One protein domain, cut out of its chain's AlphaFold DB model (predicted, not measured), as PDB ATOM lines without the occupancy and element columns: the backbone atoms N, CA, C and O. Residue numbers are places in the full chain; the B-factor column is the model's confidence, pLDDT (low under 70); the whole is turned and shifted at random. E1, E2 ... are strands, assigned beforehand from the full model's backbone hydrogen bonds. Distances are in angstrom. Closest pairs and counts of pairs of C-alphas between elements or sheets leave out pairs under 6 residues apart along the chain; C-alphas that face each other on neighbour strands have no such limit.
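Overview. This is residues 2 to 163 of the 535 residues of an uncharacterized protein of Candidatus Poseidoniales archaeon (UniProt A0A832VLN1). Little here is regular structure: a small sandwich of two sheets makes one end, and a long looped stretch within residues 2 to 67 reaches away from it. The 162 printed residues hold seven named strands, E1 to E7, in antiparallel sheets E1-E7-E3-E5 and E2-E6-E4; the class is all strand, with 52 residues in strands. It is loose, with radius of gyration of the C-alphas 18.9 A and spans 66 by 29 by 25 A.

Arrangement. Start at E7, residues 150 to 161, which bends by 75 degrees at residue 153. Its antiparallel neighbours are E1, residues 68 to 74, with N 71 and O 154 within hydrogen-bond range at 2.7 A, and E3, residues 91 to 97, with N 95 and O 157 at 2.8 A. E5, residues 130 to 134, neighbours E3, N 94 and O 131 at 2.8 A. In the other sheet, E6, residues 139 to 146, has antiparallel neighbours E2, residues 79 to 85, N 81 and O 143 at 2.8 A, and E4, residues 104 to 109, N 106 and O 144 at 2.9 A.

Along the chain. Find E1 beginning at C-alpha 68, (8.249, 103.588, 122.495); E7 runs 29.7 A to C-alpha 161, (20.343, 98.527, 134.794).

Size, cuts and confidence. The printed part has no cut; the link E4 to E5 is long, and pLDDT is under 70 in 21 residues, among them 2 to 6.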
ATOM      1  N   SER A   2      -9.338 128.035 126.306       31.83
ATOM      2  CA  SER A   2      -9.919 128.150 124.963       31.83
ATOM      3  C   SER A   2      -9.164 127.241 123.996       31.83
ATOM      4  O   SER A   2      -7.971 127.451 123.803       31.83
ATOM      5  N   SER A   3      -9.845 126.273 123.376       41.69
ATOM      6  CA  SER A   3      -9.330 125.555 122.204       41.69
ATOM      7  C   SER A   3      -9.090 126.582 121.095       41.69
ATOM      8  O   SER A   3     -10.043 127.053 120.460       41.69
ATOM      9  N   SER A   4      -7.850 127.027 120.924       48.56
ATOM     10  CA  SER A   4      -7.528 128.000 119.890       48.56
ATOM     11  C   SER A   4      -7.491 127.279 118.548       48.56
ATOM     12  O   SER A   4      -6.555 126.553 118.248       48.56
ATOM     13  N   THR A   5      -8.514 127.467 117.714       59.28
ATOM     14  CA  THR A   5      -8.535 126.935 116.337       59.28
ATOM     15  C   THR A   5      -7.635 127.732 115.382       59.28
ATOM     16  O   THR A   5      -7.744 127.583 114.166       59.28
ATOM     17  N   ILE A   6      -6.830 128.651 115.918       63.38
ATOM     18  CA  ILE A   6      -5.986 129.595 115.193       63.38
ATOM     19  C   ILE A   6      -4.645 129.654 115.923       63.38
ATOM     20  O   ILE A   6      -4.611 129.884 117.129       63.38
ATOM     21  N   ASP A   7      -3.556 129.477 115.191       71.19
ATOM     22  CA  ASP A   7      -2.199 129.700 115.679       71.19
ATOM     23  C   ASP A   7      -1.426 130.511 114.623       71.19
ATOM     24  O   ASP A   7      -1.785 130.487 113.439       71.19
ATOM     25  N   HIS A   8      -0.441 131.301 115.049       74.00
ATOM     26  CA  HIS A   8       0.333 132.178 114.170       74.00
ATOM     27  C   HIS A   8       1.763 132.366 114.680       74.00
ATOM     28  O   HIS A   8       1.979 132.545 115.873       74.00
ATOM     29  N   SER A   9       2.726 132.401 113.759       73.50
ATOM     30  CA  SER A   9       4.116 132.757 114.051       73.50
ATOM     31  C   SER A   9       4.404 134.185 113.585       73.50
ATOM     32  O   SER A   9       3.943 134.596 112.517       73.50
ATOM     33  N   GLN A  10       5.137 134.945 114.403       67.12
ATOM     34  CA  GLN A  10       5.609 136.303 114.091       67.12
ATOM     35  C   GLN A  10       7.140 136.383 114.037       67.12
ATOM     36  O   GLN A  10       7.703 137.479 114.085       67.12
ATOM     37  N   ASN A  11       7.818 135.235 113.968       65.44
ATOM     38  CA  ASN A  11       9.268 135.208 113.977       65.44
ATOM     39  C   ASN A  11       9.841 135.918 112.735       65.44
ATOM     40  O   ASN A  11       9.233 135.934 111.661       65.44
ATOM     41  N   PRO A  12      11.005 136.572 112.871       60.19
ATOM     42  CA  PRO A  12      11.712 137.121 111.728       60.19
ATOM     43  C   PRO A  12      12.408 135.987 110.963       60.19
ATOM     44  O   PRO A  12      13.352 135.383 111.466       60.19
ATOM     45  N   GLY A  13      11.995 135.717 109.723       66.75
ATOM     46  CA  GLY A  13      12.661 134.702 108.903       66.75
ATOM     47  C   GLY A  13      11.829 134.171 107.741       66.75
ATOM     48  O   GLY A  13      10.785 134.717 107.390       66.75
ATOM     49  N   ASN A  14      12.347 133.109 107.111       68.06
ATOM     50  CA  ASN A  14      11.653 132.347 106.062       68.06
ATOM     51  C   ASN A  14      11.202 130.953 106.543       68.06
ATOM     52  O   ASN A  14      10.452 130.288 105.829       68.06
ATOM     53  N   ASP A  15      11.669 130.517 107.717       72.62
ATOM     54  CA  ASP A  15      11.402 129.203 108.302       72.62
ATOM     55  C   ASP A  15      10.421 129.358 109.470       72.62
ATOM     56  O   ASP A  15      10.805 129.471 110.631       72.62
ATOM     57  N   GLU A  16       9.132 129.381 109.139       72.69
ATOM     58  CA  GLU A  16       8.044 129.553 110.102       72.69
ATOM     59  C   GLU A  16       7.392 128.207 110.442       72.69
ATOM     60  O   GLU A  16       7.063 127.418 109.549       72.69
ATOM     61  N   ARG A  17       7.150 127.950 111.733       72.38
ATOM     62  CA  ARG A  17       6.420 126.768 112.218       72.38
ATOM     63  C   ARG A  17       5.238 127.208 113.073       72.38
ATOM     64  O   ARG A  17       5.374 128.079 113.919       72.38
ATOM     65  N   VAL A  18       4.087 126.587 112.834       72.50
ATOM     66  CA  VAL A  18       2.823 126.832 113.540       72.50
ATOM     67  C   VAL A  18       2.245 125.471 113.911       72.50
ATOM     68  O   VAL A  18       2.231 124.570 113.067       72.50
ATOM     69  N   SER A  19       1.782 125.315 115.148       72.25
ATOM     70  CA  SER A  19       1.316 124.034 115.687       72.25
ATOM     71  C   SER A  19      -0.082 124.202 116.269       72.25
ATOM     72  O   SER A  19      -0.282 124.873 117.275       72.25
ATOM     73  N   ILE A  20      -1.073 123.556 115.650       72.38
ATOM     74  CA  ILE A  20      -2.438 123.528 116.183       72.38
ATOM     75  C   ILE A  20      -2.612 122.255 117.002       72.38
ATOM     76  O   ILE A  20      -2.569 121.146 116.466       72.38
ATOM     77  N   PHE A  21      -2.854 122.430 118.295       66.69
ATOM     78  CA  PHE A  21      -3.148 121.352 119.232       66.69
ATOM     79  C   PHE A  21      -4.667 121.198 119.423       66.69
ATOM     80  O   PHE A  21      -5.404 122.179 119.320       66.69
ATOM     81  N   ASP A  22      -5.146 119.970 119.665       64.00
ATOM     82  CA  ASP A  22      -6.583 119.632 119.755       64.00
ATOM     83  C   ASP A  22      -7.405 120.074 118.517       64.00
ATOM     84  O   ASP A  22      -8.471 120.695 118.605       64.00
ATOM     85  N   ALA A  23      -6.872 119.804 117.319       70.75
ATOM     86  CA  ALA A  23      -7.527 120.165 116.067       70.75
ATOM     87  C   ALA A  23      -8.851 119.394 115.888       70.75
ATOM     88  O   ALA A  23      -8.872 118.176 115.712       70.75
ATOM     89  N   GLN A  24      -9.971 120.119 115.901       73.19
ATOM     90  CA  GLN A  24     -11.301 119.562 115.667       73.19
ATOM     91  C   GLN A  24     -11.492 119.177 114.197       73.19
ATOM     92  O   GLN A  24     -10.894 119.762 113.294       73.19
ATOM     93  N   GLU A  25     -12.392 118.226 113.932       75.62
ATOM     94  CA  GLU A  25     -12.775 117.886 112.560       75.62
ATOM     95  C   GLU A  25     -13.273 119.137 111.814       75.62
ATOM     96  O   GLU A  25     -14.293 119.737 112.162       75.62
ATOM     97  N   GLY A  26     -12.554 119.541 110.767       79.25
ATOM     98  CA  GLY A  26     -12.841 120.791 110.080       79.25
ATOM     99  C   GLY A  26     -11.903 121.085 108.917       79.25
ATOM    100  O   GLY A  26     -10.999 120.317 108.596       79.25
ATOM    101  N   ILE A  27     -12.154 122.216 108.259       80.69
ATOM    102  CA  ILE A  27     -11.280 122.753 107.212       80.69
ATOM    103  C   ILE A  27     -10.440 123.861 107.840       80.69
ATOM    104  O   ILE A  27     -10.991 124.876 108.268       80.69
ATOM    105  N   TYR A  28      -9.124 123.674 107.836       81.44
ATOM    106  CA  TYR A  28      -8.153 124.674 108.269       81.44
ATOM    107  C   TYR A  28      -7.598 125.426 107.057       81.44
ATOM    108  O   TYR A  28      -7.322 124.830 106.015       81.44
ATOM    109  N   TYR A  29      -7.453 126.743 107.191       82.75
ATOM    110  CA  TYR A  29      -6.894 127.612 106.159       82.75
ATOM    111  C   TYR A  29      -5.552 128.154 106.644       82.75
ATOM    112  O   TYR A  29      -5.487 128.749 107.715       82.75
ATOM    113  N   VAL A  30      -4.503 127.978 105.842       83.19
ATOM    114  CA  VAL A  30      -3.175 128.542 106.110       83.19
ATOM    115  C   VAL A  30      -3.037 129.840 105.319       83.19
ATOM    116  O   VAL A  30      -3.237 129.849 104.103       83.19
ATOM    117  N   MET A  31      -2.721 130.938 106.008       81.50
ATOM    118  CA  MET A  31      -2.486 132.250 105.405       81.50
ATOM    119  C   MET A  31      -1.045 132.675 105.671       81.50
ATOM    120  O   MET A  31      -0.607 132.671 106.815       81.50
ATOM    121  N   ILE A  32      -0.331 133.063 104.615       79.12
ATOM    122  CA  ILE A  32       1.019 133.626 104.701       79.12
ATOM    123  C   ILE A  32       0.938 135.086 104.263       79.12
ATOM    124  O   ILE A  32       0.410 135.379 103.189       79.12
ATOM    125  N   THR A  33       1.477 135.983 105.084       79.38
ATOM    126  CA  THR A  33       1.527 137.423 104.809       79.38
ATOM    127  C   THR A  33       2.985 137.864 104.781       79.38
ATOM    128  O   THR A  33       3.687 137.691 105.770       79.38
ATOM    129  N   SER A  34       3.451 138.435 103.666       76.00
ATOM    130  CA  SER A  34       4.817 138.960 103.541       76.00
ATOM    131  C   SER A  34       4.814 140.482 103.377       76.00
ATOM    132  O   SER A  34       4.060 141.029 102.574       76.00
ATOM    133  N   TYR A  35       5.692 141.175 104.108       74.62
ATOM    134  CA  TYR A  35       5.871 142.636 104.008       74.62
ATOM    135  C   TYR A  35       6.857 143.054 102.903       74.62
ATOM    136  O   TYR A  35       6.953 144.228 102.550       74.62
ATOM    137  N   ARG A  36       7.596 142.089 102.342       77.44
ATOM    138  CA  ARG A  36       8.519 142.244 101.208       77.44
ATOM    139  C   ARG A  36       8.257 141.157 100.161       77.44
ATOM    140  O   ARG A  36       7.373 140.314 100.326       77.44
ATOM    141  N   GLN A  37       9.016 141.193  99.067       75.19
ATOM    142  CA  GLN A  37       8.922 140.211  97.992       75.19
ATOM    143  C   GLN A  37       9.293 138.806  98.506       75.19
ATOM    144  O   GLN A  37      10.387 138.607  99.024       75.19
ATOM    145  N   CYS A  38       8.379 137.845  98.360       71.62
ATOM    146  CA  CYS A  38       8.521 136.465  98.824       71.62
ATOM    147  C   CYS A  38       8.439 135.511  97.619       71.62
ATOM    148  O   CYS A  38       7.473 135.573  96.858       71.62
ATOM    149  N   HIS A  39       9.450 134.655  97.416       77.19
ATOM    150  CA  HIS A  39       9.521 133.696  96.301       77.19
ATOM    151  C   HIS A  39      10.003 132.328  96.786       77.19
ATOM    152  O   HIS A  39      10.933 132.254  97.581       77.19
ATOM    153  N   GLY A  40       9.424 131.246  96.254       77.75
ATOM    154  CA  GLY A  40       9.937 129.883  96.466       77.75
ATOM    155  C   GLY A  40       9.568 129.213  97.798       77.75
ATOM    156  O   GLY A  40      10.254 128.280  98.197       77.75
ATOM    157  N   VAL A  41       8.500 129.647  98.474       77.19
ATOM    158  CA  VAL A  41       8.054 129.043  99.745       77.19
ATOM    159  C   VAL A  41       7.369 127.694  99.517       77.19
ATOM    160  O   VAL A  41       6.560 127.543  98.600       77.19
ATOM    161  N   THR A  42       7.662 126.726 100.385       80.81
ATOM    162  CA  THR A  42       6.970 125.432 100.458       80.81
ATOM    163  C   THR A  42       6.195 125.360 101.768       80.81
ATOM    164  O   THR A  42       6.745 125.666 102.818       80.81
ATOM    165  N   ILE A  43       4.926 124.948 101.712       80.94
ATOM    166  CA  ILE A  43       4.115 124.686 102.908       80.94
ATOM    167  C   ILE A  43       4.093 123.178 103.133       80.94
ATOM    168  O   ILE A  43       3.642 122.432 102.261       80.94
ATOM    169  N   GLN A  44       4.555 122.745 104.300       80.00
ATOM    170  CA  GLN A  44       4.418 121.375 104.778       80.00
ATOM    171  C   GLN A  44       3.436 121.367 105.950       80.00
ATOM    172  O   GLN A  44       3.532 122.202 106.845       80.00
ATOM    173  N   ALA A  45       2.478 120.444 105.919       77.00
ATOM    174  CA  ALA A  45       1.534 120.227 107.003       77.00
ATOM    175  C   ALA A  45       1.566 118.749 107.381       77.00
ATOM    176  O   ALA A  45       1.319 117.891 106.531       77.00
ATOM    177  N   ASP A  46       1.843 118.485 108.651       70.44
ATOM    178  CA  ASP A  46       1.828 117.158 109.250       70.44
ATOM    179  C   ASP A  46       0.755 117.133 110.347       70.44
ATOM    180  O   ASP A  46       0.521 118.135 111.021       70.44
ATOM    181  N   PHE A  47       0.063 116.003 110.498       72.56
ATOM    182  CA  PHE A  47      -0.951 115.816 111.535       72.56
ATOM    183  C   PHE A  47      -0.706 114.505 112.275       72.56
ATOM    184  O   PHE A  47      -0.363 113.487 111.669       72.56
ATOM    185  N   VAL A  48      -0.914 114.533 113.587       65.75
ATOM    186  CA  VAL A  48      -0.805 113.372 114.472       65.75
ATOM    187  C   VAL A  48      -2.142 113.220 115.185       65.75
ATOM    188  O   VAL A  48      -2.730 114.209 115.622       65.75
ATOM    189  N   TYR A  49      -2.666 111.997 115.244       69.88
ATOM    190  CA  TYR A  49      -3.883 111.725 116.004       69.88
ATOM    191  C   TYR A  49      -3.588 111.803 117.501       69.88
ATOM    192  O   TYR A  49      -2.475 111.488 117.923       69.88
ATOM    193  N   ALA A  50      -4.590 112.201 118.289       68.00
ATOM    194  CA  ALA A  50      -4.494 112.117 119.739       68.00
ATOM    195  C   ALA A  50      -4.105 110.681 120.136       68.00
ATOM    196  O   ALA A  50      -4.648 109.731 119.561       68.00
ATOM    197  N   PRO A  51      -3.142 110.519 121.053       81.06
ATOM    198  CA  PRO A  51      -2.675 109.201 121.435       81.06
ATOM    199  C   PRO A  51      -3.762 108.477 122.242       81.06
ATOM    200  O   PRO A  51      -4.590 109.105 122.897       81.06
ATOM    201  N   ASP A  52      -3.781 107.146 122.192       82.06
ATOM    202  CA  ASP A  52      -4.821 106.360 122.872       82.06
ATOM    203  C   ASP A  52      -4.630 106.321 124.404       82.06
ATOM    204  O   ASP A  52      -5.544 105.946 125.128       82.06
ATOM    205  N   ASN A  53      -3.466 106.731 124.921       89.19
ATOM    206  CA  ASN A  53      -3.075 106.604 126.329       89.19
ATOM    207  C   ASN A  53      -3.295 107.874 127.164       89.19
ATOM    208  O   ASN A  53      -2.544 108.147 128.100       89.19
ATOM    209  N   THR A  54      -4.326 108.657 126.845       88.00
ATOM    210  CA  THR A  54      -4.641 109.913 127.554       88.00
ATOM    211  C   THR A  54      -5.392 109.727 128.870       88.00
ATOM    212  O   THR A  54      -5.699 110.696 129.562       88.00
ATOM    213  N   ALA A  55      -5.748 108.490 129.210       87.44
ATOM    214  CA  ALA A  55      -6.412 108.153 130.458       87.44
ATOM    215  C   ALA A  55      -5.608 107.096 131.234       87.44
ATOM    216  O   ALA A  55      -5.003 106.218 130.619       87.44
ATOM    217  N   PRO A  56      -5.662 107.115 132.579       85.81
ATOM    218  CA  PRO A  56      -5.038 106.104 133.437       85.81
ATOM    219  C   PRO A  56      -5.353 104.650 133.059       85.81
ATOM    220  O   PRO A  56      -4.481 103.787 133.139       85.81
ATOM    221  N   ASP A  57      -6.595 104.383 132.649       88.12
ATOM    222  CA  ASP A  57      -7.064 103.040 132.283       88.12
ATOM    223  C   ASP A  57      -6.503 102.565 130.929       88.12
ATOM    224  O   ASP A  57      -6.469 101.360 130.672       88.12
ATOM    225  N   ASP A  58      -6.032 103.498 130.100       90.69
ATOM    226  CA  ASP A  58      -5.488 103.262 128.760       90.69
ATOM    227  C   ASP A  58      -3.947 103.340 128.738       90.69
ATOM    228  O   ASP A  58      -3.329 103.449 127.678       90.69
ATOM    229  N   ALA A  59      -3.307 103.284 129.912       91.25
ATOM    230  CA  ALA A  59      -1.856 103.340 130.034       91.25
ATOM    231  C   ALA A  59      -1.171 102.221 129.229       91.25
ATOM    232  O   ALA A  59      -1.600 101.064 129.238       91.25
ATOM    233  N   ILE A  60      -0.067 102.556 128.558       93.88
ATOM    234  CA  ILE A  60       0.667 101.624 127.692       93.88
ATOM    235  C   ILE A  60       1.791 100.929 128.462       93.88
ATOM    236  O   ILE A  60       2.569 101.573 129.161       93.88
ATOM    237  N   GLU A  61       1.907  99.612 128.294       94.94
ATOM    238  CA  GLU A  61       3.000  98.821 128.867       94.94
ATOM    239  C   GLU A  61       4.317  99.075 128.119       94.94
ATOM    240  O   GLU A  61       4.425  98.804 126.918       94.94
ATOM    241  N   LEU A  62       5.334  99.549 128.837       94.75
ATOM    242  CA  LEU A  62       6.696  99.672 128.331       94.75
ATOM    243  C   LEU A  62       7.456  98.365 128.548       94.75
ATOM    244  O   LEU A  62       7.498  97.810 129.646       94.75
ATOM    245  N   ASN A  63       8.104  97.892 127.487       93.44
ATOM    246  CA  ASN A  63       8.990  96.740 127.565       93.44
ATOM    247  C   ASN A  63      10.409  97.215 127.871       93.44
ATOM    248  O   ASN A  63      10.919  98.109 127.199       93.44
ATOM    249  N   ALA A  64      11.059  96.580 128.847       92.56
ATOM    250  CA  ALA A  64      12.386  96.984 129.295       92.56
ATOM    251  C   ALA A  64      13.409  97.047 128.139       92.56
ATOM    252  O   ALA A  64      13.626  96.058 127.434       92.56
ATOM    253  N   GLY A  65      14.046  98.208 127.967       88.88
ATOM    254  CA  GLY A  65      15.064  98.496 126.955       88.88
ATOM    255  C   GLY A  65      14.532  98.676 125.530       88.88
ATOM    256  O   GLY A  65      15.334  98.754 124.602       88.88
ATOM    257  N   ILE A  66      13.209  98.703 125.333       92.62
ATOM    258  CA  ILE A  66      12.592  98.919 124.021       92.62
ATOM    259  C   ILE A  66      11.997 100.333 123.989       92.62
ATOM    260  O   ILE A  66      11.077 100.594 124.766       92.62
ATOM    261  N   PRO A  67      12.470 101.219 123.091       91.75
ATOM    262  CA  PRO A  67      11.906 102.555 122.953       91.75
ATOM    263  C   PRO A  67      10.470 102.492 122.423       91.75
ATOM    264  O   PRO A  67      10.153 101.695 121.532       91.75
ATOM    265  N   TYR A  68       9.611 103.354 122.958       91.62
ATOM    266  CA  TYR A  68       8.249 103.588 122.495       91.62
ATOM    267  C   TYR A  68       8.123 105.031 121.998       91.62
ATOM    268  O   TYR A  68       8.349 105.975 122.748       91.62
ATOM    269  N   GLY A  69       7.737 105.202 120.740       86.12
ATOM    270  CA  GLY A  69       7.629 106.511 120.111       86.12
ATOM    271  C   GLY A  69       7.533 106.404 118.589       86.12
ATOM    272  O   GLY A  69       7.394 105.294 118.050       86.12
ATOM    273  N   PRO A  70       7.559 107.539 117.875       86.94
ATOM    274  CA  PRO A  70       7.659 108.897 118.414       86.94
ATOM    275  C   PRO A  70       6.355 109.363 119.087       86.94
ATOM    276  O   PRO A  70       5.273 109.208 118.513       86.94
ATOM    277  N   ILE A  71       6.455 109.963 120.273       87.44
ATOM    278  CA  ILE A  71       5.359 110.615 120.999       87.44
ATOM    279  C   ILE A  71       5.497 112.140 120.942       87.44
ATOM    280  O   ILE A  71       6.593 112.695 120.904       87.44
ATOM    281  N   SER A  72       4.359 112.826 120.939       86.06
ATOM    282  CA  SER A  72       4.277 114.290 120.951       86.06
ATOM    283  C   SER A  72       3.221 114.723 121.959       86.06
ATOM    284  O   SER A  72       2.270 113.980 122.207       86.06
ATOM    285  N   GLY A  73       3.378 115.913 122.529       82.25
ATOM    286  CA  GLY A  73       2.516 116.421 123.588       82.25
ATOM    287  C   GLY A  73       2.430 117.940 123.596       82.25
ATOM    288  O   GLY A  73       3.230 118.633 122.973       82.25
ATOM    289  N   TYR A  74       1.419 118.452 124.285       82.88
ATOM    290  CA  TYR A  74       1.167 119.878 124.466       82.88
ATOM    291  C   TYR A  74       0.500 120.115 125.814       82.88
ATOM    292  O   TYR A  74       0.037 119.167 126.451       82.88
ATOM    293  N   HIS A  75       0.417 121.377 126.225       79.94
ATOM    294  CA  HIS A  75      -0.183 121.760 127.491       79.94
ATOM    295  C   HIS A  75      -1.585 121.162 127.685       79.94
ATOM    296  O   HIS A  75      -2.536 121.476 126.960       79.94
ATOM    297  N   GLY A  76      -1.709 120.303 128.698       78.88
ATOM    298  CA  GLY A  76      -2.944 119.601 129.046       78.88
ATOM    299  C   GLY A  76      -3.155 118.247 128.356       78.88
ATOM    300  O   GLY A  76      -4.203 117.638 128.573       78.88
ATOM    301  N   LEU A  77      -2.200 117.766 127.551       85.38
ATOM    302  CA  LEU A  77      -2.177 116.398 127.027       85.38
ATOM    303  C   LEU A  77      -1.264 115.513 127.886       85.38
ATOM    304  O   LEU A  77      -0.059 115.427 127.657       85.38
ATOM    305  N   ASP A  78      -1.879 114.825 128.841       90.12
ATOM    306  CA  ASP A  78      -1.226 113.846 129.710       90.12
ATOM    307  C   ASP A  78      -1.197 112.469 129.029       90.12
ATOM    308  O   ASP A  78      -2.231 111.982 128.572       90.12
ATOM    309  N   GLN A  79      -0.027 111.827 128.967       92.50
ATOM    310  CA  GLN A  79       0.150 110.488 128.392       92.50
ATOM    311  C   GLN A  79       0.630 109.497 129.453       92.50
ATOM    312  O   GLN A  79       1.662 109.702 130.093       92.50
ATOM    313  N   TYR A  80      -0.104 108.396 129.622       95.25
ATOM    314  CA  TYR A  80       0.157 107.400 130.657       95.25
ATOM    315  C   TYR A  80       0.855 106.151 130.107       95.25
ATOM    316  O   TYR A  80       0.482 105.580 129.078       95.25
ATOM    317  N   PHE A  81       1.845 105.680 130.852       96.25
ATOM    318  CA  PHE A  81       2.608 104.465 130.600       96.25
ATOM    319  C   PHE A  81       2.756 103.670 131.898       96.25
ATOM    320  O   PHE A  81       2.515 104.182 132.993       96.25
ATOM    321  N   PHE A  82       3.152 102.407 131.808       96.44
ATOM    322  CA  PHE A  82       3.537 101.635 132.982       96.44
ATOM    323  C   PHE A  82       4.616 100.605 132.663       96.44
ATOM    324  O   PHE A  82       4.744 100.146 131.531       96.44
ATOM    325  N   ILE A  83       5.370 100.214 133.686       96.50
ATOM    326  CA  ILE A  83       6.328  99.110 133.635       96.50
ATOM    327  C   ILE A  83       6.175  98.236 134.881       96.50
ATOM    328  O   ILE A  83       6.082  98.732 136.007       96.50
ATOM    329  N   ASP A  84       6.140  96.919 134.686       95.25
ATOM    330  CA  ASP A  84       6.103  95.953 135.782       95.25
ATOM    331  C   ASP A  84       7.544  95.613 136.209       95.25
ATOM    332  O   ASP A  84       8.304  94.981 135.471       95.25
ATOM    333  N   VAL A  85       7.933  96.043 137.413       94.50
ATOM    334  CA  VAL A  85       9.288  95.853 137.952       94.50
ATOM    335  C   VAL A  85       9.386  94.493 138.658       94.50
ATOM    336  O   VAL A  85       8.689  94.268 139.657       94.50
ATOM    337  N   PRO A  86      10.240  93.563 138.182       92.94
ATOM    338  CA  PRO A  86      10.398  92.254 138.802       92.94
ATOM    339  C   PRO A  86      11.153  92.327 140.137       92.94
ATOM    340  O   PRO A  86      11.852  93.282 140.460       92.94
ATOM    341  N   THR A  87      11.035  91.270 140.942       89.94
ATOM    342  CA  THR A  87      11.810  91.153 142.183       89.94
ATOM    343  C   THR A  87      13.299  91.003 141.887       89.94
ATOM    344  O   THR A  87      13.668  90.128 141.103       89.94
ATOM    345  N   GLY A  88      14.141  91.762 142.592       84.44
ATOM    346  CA  GLY A  88      15.597  91.704 142.435       84.44
ATOM    347  C   GLY A  88      16.147  92.622 141.343       84.44
ATOM    348  O   GLY A  88      17.300  92.454 140.966       84.44
ATOM    349  N   THR A  89      15.343  93.558 140.832       88.81
ATOM    350  CA  THR A  89      15.845  94.671 140.021       88.81
ATOM    351  C   THR A  89      16.712  95.582 140.883       88.81
ATOM    352  O   THR A  89      16.276  96.018 141.945       88.81
ATOM    353  N   GLU A  90      17.922  95.867 140.413       85.38
ATOM    354  CA  GLU A  90      18.888  96.714 141.117       85.38
ATOM    355  C   GLU A  90      18.719  98.200 140.789       85.38
ATOM    356  O   GLU A  90      18.967  99.044 141.647       85.38
ATOM    357  N   ARG A  91      18.273  98.528 139.571       84.31
ATOM    358  CA  ARG A  91      18.033  99.903 139.123       84.31
ATOM    359  C   ARG A  91      16.953  99.964 138.047       84.31
ATOM    360  O   ARG A  91      16.916  99.118 137.151       84.31
ATOM    361  N   LEU A  92      16.085 100.970 138.136       87.75
ATOM    362  CA  LEU A  92      15.125 101.336 137.093       87.75
ATOM    363  C   LEU A  92      15.547 102.673 136.487       87.75
ATOM    364  O   LEU A  92      15.785 103.624 137.230       87.75
ATOM    365  N   GLU A  93      15.599 102.741 135.160       88.88
ATOM    366  CA  GLU A  93      15.815 103.975 134.401       88.88
ATOM    367  C   GLU A  93      14.647 104.204 133.439       88.88
ATOM    368  O   GLU A  93      14.210 103.273 132.765       88.88
ATOM    369  N   VAL A  94      14.147 105.433 133.367       90.31
ATOM    370  CA  VAL A  94      13.149 105.897 132.400       90.31
ATOM    371  C   VAL A  94      13.723 107.129 131.722       90.31
ATOM    372  O   VAL A  94      14.034 108.099 132.403       90.31
ATOM    373  N   ASP A  95      13.887 107.051 130.409       89.19
ATOM    374  CA  ASP A  95      14.627 108.006 129.584       89.19
ATOM    375  C   ASP A  95      13.734 108.532 128.451       89.19
ATOM    376  O   ASP A  95      12.973 107.749 127.863       89.19
ATOM    377  N   LEU A  96      13.811 109.830 128.157       88.12
ATOM    378  CA  LEU A  96      13.172 110.484 127.013       88.12
ATOM    379  C   LEU A  96      14.251 110.954 126.032       88.12
ATOM    380  O   LEU A  96      15.037 111.830 126.362       88.12
ATOM    381  N   ASP A  97      14.239 110.422 124.809       84.38
ATOM    382  CA  ASP A  97      15.275 110.661 123.795       84.38
ATOM    383  C   ASP A  97      14.708 111.174 122.453       84.38
ATOM    384  O   ASP A  97      13.504 111.132 122.196       84.38
ATOM    385  N   ASN A  98      15.607 111.586 121.545       76.31
ATOM    386  CA  ASN A  98      15.397 111.821 120.099       76.31
ATOM    387  C   ASN A  98      14.415 112.932 119.672       76.31
ATOM    388  O   ASN A  98      14.255 113.153 118.466       76.31
ATOM    389  N   GLY A  99      13.798 113.650 120.609       77.00
ATOM    390  CA  GLY A  99      12.802 114.680 120.306       77.00
ATOM    391  C   GLY A  99      13.272 116.115 120.529       77.00
ATOM    392  O   GLY A  99      14.462 116.414 120.621       77.00
ATOM    393  N   ALA A 100      12.302 117.024 120.593       74.38
ATOM    394  CA  ALA A 100      12.502 118.437 120.903       74.38
ATOM    395  C   ALA A 100      11.321 118.990 121.709       74.38
ATOM    396  O   ALA A 100      10.186 118.547 121.520       74.38
ATOM    397  N   GLY A 101      11.586 120.005 122.530       75.44
ATOM    398  CA  GLY A 101      10.594 120.675 123.371       75.44
ATOM    399  C   GLY A 101      10.693 120.276 124.838       75.44
ATOM    400  O   GLY A 101      11.656 119.623 125.244       75.44
ATOM    401  N   ASP A 102       9.699 120.703 125.606       79.50
ATOM    402  CA  ASP A 102       9.668 120.556 127.055       79.50
ATOM    403  C   ASP A 102       8.765 119.385 127.459       79.50
ATOM    404  O   ASP A 102       7.588 119.362 127.100       79.50
ATOM    405  N   ALA A 103       9.307 118.396 128.165       83.12
ATOM    406  CA  ALA A 103       8.570 117.234 128.652       83.12
ATOM    407  C   ALA A 103       8.987 116.915 130.087       83.12
ATOM    408  O   ALA A 103      10.166 116.972 130.423       83.12
ATOM    409  N   LYS A 104       8.005 116.546 130.910       86.50
ATOM    410  CA  LYS A 104       8.174 116.180 132.316       86.50
ATOM    411  C   LYS A 104       7.734 114.742 132.548       86.50
ATOM    412  O   LYS A 104       6.671 114.321 132.080       86.50
ATOM    413  N   LEU A 105       8.525 114.013 133.326       88.19
ATOM    414  CA  LEU A 105       8.263 112.650 133.762       88.19
ATOM    415  C   LEU A 105       7.806 112.622 135.220       88.19
ATOM    416  O   LEU A 105       8.429 113.212 136.102       88.19
ATOM    417  N   LEU A 106       6.743 111.869 135.500       88.94
ATOM    418  CA  LEU A 106       6.295 111.569 136.862       88.94
ATOM    419  C   LEU A 106       6.075 110.065 137.021       88.94
ATOM    420  O   LEU A 106       5.452 109.433 136.174       88.94
ATOM    421  N   LEU A 107       6.554 109.489 138.120       91.94
ATOM    422  CA  LEU A 107       6.468 108.065 138.435       91.94
ATOM    423  C   LEU A 107       5.754 107.835 139.763       91.94
ATOM    424  O   LEU A 107       5.937 108.584 140.727       91.94
ATOM    425  N   ARG A 108       4.971 106.757 139.833       93.62
ATOM    426  CA  ARG A 108       4.300 106.333 141.064       93.62
ATOM    427  C   ARG A 108       4.046 104.827 141.106       93.62
ATOM    428  O   ARG A 108       3.678 104.212 140.103       93.62
ATOM    429  N   LEU A 109       4.223 104.232 142.281       93.12
ATOM    430  CA  LEU A 109       4.040 102.807 142.534       93.12
ATOM    431  C   LEU A 109       2.555 102.461 142.751       93.12
ATOM    432  O   LEU A 109       1.836 103.119 143.508       93.12
ATOM    433  N   GLU A 110       2.092 101.394 142.093       91.31
ATOM    434  CA  GLU A 110       0.756 100.772 142.208       91.31
ATOM    435  C   GLU A 110      -0.441 101.715 141.960       91.31
ATOM    436  O   GLU A 110      -1.599 101.345 142.157       91.31
ATOM    437  N   SER A 111      -0.191 102.947 141.521       92.12
ATOM    438  CA  SER A 111      -1.201 103.979 141.294       92.12
ATOM    439  C   SER A 111      -0.699 105.011 140.292       92.12
ATOM    440  O   SER A 111       0.502 105.237 140.192       92.12
ATOM    441  N   THR A 112      -1.608 105.637 139.544       90.12
ATOM    442  CA  THR A 112      -1.235 106.607 138.510       90.12
ATOM    443  C   THR A 112      -0.804 107.943 139.117       90.12
ATOM    444  O   THR A 112      -1.527 108.467 139.973       90.12
ATOM    445  N   PRO A 113       0.333 108.512 138.686       91.88
ATOM    446  CA  PRO A 113       0.775 109.823 139.138       91.88
ATOM    447  C   PRO A 113      -0.138 110.944 138.622       91.88
ATOM    448  O   PRO A 113      -0.805 110.815 137.593       91.88
ATOM    449  N   THR A 114      -0.156 112.059 139.351       89.56
ATOM    450  CA  THR A 114      -0.728 113.340 138.913       89.56
ATOM    451  C   THR A 114       0.306 114.444 139.099       89.56
ATOM    452  O   THR A 114       1.245 114.280 139.878       89.56
ATOM    453  N   TRP A 115       0.078 115.603 138.482       82.69
ATOM    454  CA  TRP A 115       0.905 116.807 138.639       82.69
ATOM    455  C   TRP A 115       1.160 117.237 140.094       82.69
ATOM    456  O   TRP A 115       2.151 117.894 140.377       82.69
ATOM    457  N   THR A 116       0.294 116.841 141.030       80.06
ATOM    458  CA  THR A 116       0.430 117.156 142.462       80.06
ATOM    459  C   THR A 116       0.722 115.933 143.330       80.06
ATOM    460  O   THR A 116       0.869 116.073 144.541       80.06
ATOM    461  N   THR A 117       0.692 114.716 142.773       82.06
ATOM    462  CA  THR A 117       0.851 113.481 143.552       82.06
ATOM    463  C   THR A 117       1.657 112.425 142.792       82.06
ATOM    464  O   THR A 117       1.134 111.703 141.943       82.06
ATOM    465  N   TYR A 118       2.926 112.274 143.159       88.00
ATOM    466  CA  TYR A 118       3.900 111.369 142.540       88.00
ATOM    467  C   TYR A 118       4.876 110.831 143.601       88.00
ATOM    468  O   TYR A 118       4.963 111.398 144.689       88.00
ATOM    469  N   ASP A 119       5.588 109.745 143.292       82.69
ATOM    470  CA  ASP A 119       6.654 109.203 144.155       82.69
ATOM    471  C   ASP A 119       8.044 109.662 143.694       82.69
ATOM    472  O   ASP A 119       8.933 109.885 144.514       82.69
ATOM    473  N   LYS A 120       8.234 109.795 142.377       82.44
ATOM    474  CA  LYS A 120       9.443 110.322 141.733       82.44
ATOM    475  C   LYS A 120       9.026 111.220 140.569       82.44
ATOM    476  O   LYS A 120       7.991 110.975 139.954       82.44
ATOM    477  N   HIS A 121       9.811 112.237 140.258       82.38
ATOM    478  CA  HIS A 121       9.624 113.073 139.075       82.38
ATOM    479  C   HIS A 121      10.985 113.458 138.512       82.38
ATOM    480  O   HIS A 121      12.005 113.246 139.166       82.38
ATOM    481  N   SER A 122      10.988 114.001 137.306       72.50
ATOM    482  CA  SER A 122      12.193 114.495 136.674       72.50
ATOM    483  C   SER A 122      12.561 115.904 137.096       72.50
ATOM    484  O   SER A 122      11.696 116.706 137.463       72.50
ATOM    485  N   THR A 123      13.856 116.195 137.024       61.59
ATOM    486  CA  THR A 123      14.460 117.420 137.560       61.59
ATOM    487  C   THR A 123      14.945 118.358 136.460       61.59
ATOM    488  O   THR A 123      15.014 119.560 136.682       61.59
ATOM    489  N   THR A 124      15.186 117.851 135.245       60.91
ATOM    490  CA  THR A 124      15.496 118.662 134.059       60.91
ATOM    491  C   THR A 124      14.433 118.420 132.985       60.91
ATOM    492  O   THR A 124      14.561 117.474 132.208       60.91
ATOM    493  N   PRO A 125      13.361 119.228 132.942       62.00
ATOM    494  CA  PRO A 125      12.289 119.026 131.978       62.00
ATOM    495  C   PRO A 125      12.804 119.357 130.558       62.00
ATOM    496  O   PRO A 125      13.563 120.309 130.360       62.00
ATOM    497  N   GLY A 126      12.509 118.493 129.578       64.19
ATOM    498  CA  GLY A 126      13.067 118.616 128.227       64.19
ATOM    499  C   GLY A 126      13.146 117.324 127.409       64.19
ATOM    500  O   GLY A 126      12.802 116.234 127.851       64.19
ATOM    501  N   ALA A 127      13.656 117.444 126.182       59.22
ATOM    502  CA  ALA A 127      13.792 116.348 125.214       59.22
ATOM    503  C   ALA A 127      14.938 115.340 125.478       59.22
ATOM    504  O   ALA A 127      15.344 114.616 124.568       59.22
ATOM    505  N   GLY A 128      15.461 115.334 126.701       67.31
ATOM    506  CA  GLY A 128      16.544 114.476 127.196       67.31
ATOM    507  C   GLY A 128      16.329 114.099 128.664       67.31
ATOM    508  O   GLY A 128      17.289 113.901 129.403       67.31
ATOM    509  N   ASP A 129      15.075 114.158 129.109       75.75
ATOM    510  CA  ASP A 129      14.710 114.042 130.508       75.75
ATOM    511  C   ASP A 129      14.746 112.579 130.982       75.75
ATOM    512  O   ASP A 129      14.259 111.670 130.303       75.75
ATOM    513  N   LYS A 130      15.316 112.349 132.169       82.44
ATOM    514  CA  LYS A 130      15.614 111.020 132.697       82.44
ATOM    515  C   LYS A 130      15.326 110.908 134.189       82.44
ATOM    516  O   LYS A 130      15.794 111.696 135.002       82.44
ATOM    517  N   ILE A 131      14.647 109.828 134.571       82.38
ATOM    518  CA  ILE A 131      14.493 109.394 135.964       82.38
ATOM    519  C   ILE A 131      15.206 108.063 136.137       82.38
ATOM    520  O   ILE A 131      14.877 107.083 135.471       82.38
ATOM    521  N   ALA A 132      16.149 107.989 137.074       83.12
ATOM    522  CA  ALA A 132      16.836 106.742 137.374       83.12
ATOM    523  C   ALA A 132      17.110 106.585 138.873       83.12
ATOM    524  O   ALA A 132      17.647 107.486 139.511       83.12
ATOM    525  N   PHE A 133      16.753 105.432 139.445       78.38
ATOM    526  CA  PHE A 133      16.924 105.163 140.875       78.38
ATOM    527  C   PHE A 133      17.234 103.692 141.163       78.38
ATOM    528  O   PHE A 133      16.791 102.785 140.452       78.38
ATOM    529  N   ASN A 134      18.026 103.476 142.215       82.62
ATOM    530  CA  ASN A 134      18.430 102.151 142.674       82.62
ATOM    531  C   ASN A 134      17.335 101.502 143.540       82.62
ATOM    532  O   ASN A 134      16.478 102.180 144.103       82.62
ATOM    533  N   ASP A 135      17.383 100.173 143.631       81.31
ATOM    534  CA  ASP A 135      16.514  99.315 144.441       81.31
ATOM    535  C   ASP A 135      15.005  99.624 144.307       81.31
ATOM    536  O   ASP A 135      14.308  99.830 145.310       81.31
ATOM    537  N   PRO A 136      14.448  99.648 143.078       87.00
ATOM    538  CA  PRO A 136      13.033  99.918 142.888       87.00
ATOM    539  C   PRO A 136      12.171  98.868 143.596       87.00
ATOM    540  O   PRO A 136      12.399  97.659 143.502       87.00
ATOM    541  N   THR A 137      11.127  99.332 144.290       89.69
ATOM    542  CA  THR A 137      10.175  98.419 144.931       89.69
ATOM    543  C   THR A 137       9.491  97.569 143.853       89.69
ATOM    544  O   THR A 137       8.934  98.141 142.910       89.69
ATOM    545  N   PRO A 138       9.504  96.223 143.968       91.00
ATOM    546  CA  PRO A 138       8.852  95.354 142.997       91.00
ATOM    547  C   PRO A 138       7.348  95.611 142.958       91.00
ATOM    548  O   PRO A 138       6.698  95.664 144.005       91.00
ATOM    549  N   GLY A 139       6.798  95.726 141.757       93.19
ATOM    550  CA  GLY A 139       5.409  96.117 141.547       93.19
ATOM    551  C   GLY A 139       5.235  96.889 140.249       93.19
ATOM    552  O   GLY A 139       6.178  97.044 139.467       93.19
ATOM    553  N   ARG A 140       4.015  97.358 140.013       95.25
ATOM    554  CA  ARG A 140       3.694  98.157 138.831       95.25
ATOM    555  C   ARG A 140       4.031  99.617 139.071       95.25
ATOM    556  O   ARG A 140       3.436 100.247 139.941       95.25
ATOM    557  N   TRP A 141       4.921 100.164 138.258       95.75
ATOM    558  CA  TRP A 141       5.220 101.591 138.242       95.75
ATOM    559  C   TRP A 141       4.466 102.250 137.096       95.75
ATOM    560  O   TRP A 141       4.660 101.887 135.938       95.75
ATOM    561  N   TYR A 142       3.595 103.201 137.422       96.06
ATOM    562  CA  TYR A 142       2.942 104.051 136.436       96.06
ATOM    563  C   TYR A 142       3.806 105.279 136.177       96.06
ATOM    564  O   TYR A 142       4.351 105.868 137.109       96.06
ATOM    565  N   ILE A 143       3.900 105.651 134.909       95.69
ATOM    566  CA  ILE A 143       4.687 106.762 134.392       95.69
ATOM    567  C   ILE A 143       3.713 107.710 133.684       95.69
ATOM    568  O   ILE A 143       2.889 107.272 132.883       95.69
ATOM    569  N   LEU A 144       3.791 108.999 133.982       93.94
ATOM    570  CA  LEU A 144       3.076 110.064 133.289       93.94
ATOM    571  C   LEU A 144       4.102 110.933 132.570       93.94
ATOM    572  O   LEU A 144       5.048 111.407 133.196       93.94
ATOM    573  N   VAL A 145       3.885 111.130 131.275       92.69
ATOM    574  CA  VAL A 145       4.602 112.102 130.449       92.69
ATOM    575  C   VAL A 145       3.647 113.259 130.174       92.69
ATOM    576  O   VAL A 145       2.557 113.043 129.639       92.69
ATOM    577  N   GLY A 146       4.044 114.473 130.540       88.00
ATOM    578  CA  GLY A 146       3.245 115.685 130.347       88.00
ATOM    579  C   GLY A 146       4.120 116.908 130.084       88.00
ATOM    580  O   GLY A 146       5.342 116.814 130.103       88.00
ATOM    581  N   THR A 147       3.507 118.055 129.807       85.75
ATOM    582  CA  THR A 147       4.213 119.327 129.577       85.75
ATOM    583  C   THR A 147       3.314 120.520 129.889       85.75
ATOM    584  O   THR A 147       2.091 120.420 129.753       85.75
ATOM    585  N   GLU A 148       3.913 121.642 130.292       81.31
ATOM    586  CA  GLU A 148       3.237 122.944 130.371       81.31
ATOM    587  C   GLU A 148       3.320 123.735 129.054       81.31
ATOM    588  O   GLU A 148       2.539 124.663 128.844       81.31
ATOM    589  N   GLU A 149       4.181 123.308 128.126       81.69
ATOM    590  CA  GLU A 149       4.349 123.900 126.799       81.69
ATOM    591  C   GLU A 149       3.999 122.896 125.688       81.69
ATOM    592  O   GLU A 149       2.825 122.600 125.439       81.69
ATOM    593  N   SER A 150       5.009 122.389 124.972       80.88
ATOM    594  CA  SER A 150       4.870 121.373 123.936       80.88
ATOM    595  C   SER A 150       6.169 120.606 123.715       80.88
ATOM    596  O   SER A 150       7.263 121.152 123.841       80.88
ATOM    597  N   PHE A 151       6.032 119.343 123.317       85.44
ATOM    598  CA  PHE A 151       7.136 118.504 122.867       85.44
ATOM    599  C   PHE A 151       6.749 117.708 121.626       85.44
ATOM    600  O   PHE A 151       5.576 117.424 121.362       85.44
ATOM    601  N   SER A 152       7.752 117.320 120.849       83.50
ATOM    602  CA  SER A 152       7.560 116.598 119.599       83.50
ATOM    603  C   SER A 152       8.603 115.512 119.395       83.50
ATOM    604  O   SER A 152       9.784 115.714 119.671       83.50
ATOM    605  N   ALA A 153       8.139 114.389 118.847       82.50
ATOM    606  CA  ALA A 153       8.962 113.276 118.387       82.50
ATOM    607  C   ALA A 153       9.903 112.666 119.444       82.50
ATOM    608  O   ALA A 153      11.012 112.265 119.104       82.50
ATOM    609  N   LEU A 154       9.459 112.577 120.701       87.56
ATOM    610  CA  LEU A 154      10.211 111.907 121.763       87.56
ATOM    611  C   LEU A 154      10.046 110.391 121.698       87.56
ATOM    612  O   LEU A 154       8.971 109.891 121.371       87.56
ATOM    613  N   ASP A 155      11.082 109.660 122.079       89.69
ATOM    614  CA  ASP A 155      11.017 108.231 122.356       89.69
ATOM    615  C   ASP A 155      11.150 108.018 123.865       89.69
ATOM    616  O   ASP A 155      12.124 108.465 124.463       89.69
ATOM    617  N   ILE A 156      10.201 107.314 124.484       93.00
ATOM    618  CA  ILE A 156      10.306 106.910 125.890       93.00
ATOM    619  C   ILE A 156      10.888 105.503 125.997       93.00
ATOM    620  O   ILE A 156      10.374 104.552 125.401       93.00
ATOM    621  N   THR A 157      11.935 105.346 126.802       92.44
ATOM    622  CA  THR A 157      12.576 104.056 127.068       92.44
ATOM    623  C   THR A 157      12.645 103.810 128.567       92.44
ATOM    624  O   THR A 157      13.351 104.501 129.287       92.44
ATOM    625  N   ALA A 158      11.957 102.777 129.047       93.94
ATOM    626  CA  ALA A 158      12.160 102.269 130.402       93.94
ATOM    627  C   ALA A 158      13.105 101.065 130.348       93.94
ATOM    628  O   ALA A 158      12.908 100.179 129.520       93.94
ATOM    629  N   SER A 159      14.129 100.995 131.194       92.06
ATOM    630  CA  SER A 159      15.113  99.909 131.207       92.06
ATOM    631  C   SER A 159      15.553  99.536 132.623       92.06
ATOM    632  O   SER A 159      15.404 100.305 133.570       92.06
ATOM    633  N   PHE A 160      16.067  98.313 132.769       92.25
ATOM    634  CA  PHE A 160      16.687  97.852 134.007       92.25
ATOM    635  C   PHE A 160      18.196  97.853 133.824       92.25
ATOM    636  O   PHE A 160      18.697  97.296 132.845       92.25
ATOM    637  N   ALA A 161      18.894  98.452 134.777       82.44
ATOM    638  CA  ALA A 161      20.343  98.527 134.794       82.44
ATOM    639  C   ALA A 161      20.895  97.823 136.039       82.44
ATOM    640  O   ALA A 161      20.157  97.527 136.987       82.44
ATOM    641  N   ASP A 162      22.197  97.544 136.011       81.31
ATOM    642  CA  ASP A 162      22.927  97.163 137.217       81.31
ATOM    643  C   ASP A 162      22.870  98.325 138.222       81.31
ATOM    644  O   ASP A 162      22.674  99.487 137.837       81.31
ATOM    645  N   ARG A 163      23.029  98.016 139.515       74.06
ATOM    646  CA  ARG A 163      23.099  99.045 140.559       74.06
ATOM    647  C   ARG A 163      24.124 100.101 140.153       74.06
ATOM    648  O   ARG A 163      25.290  99.794 139.911       74.06
TER     649      ARG A 163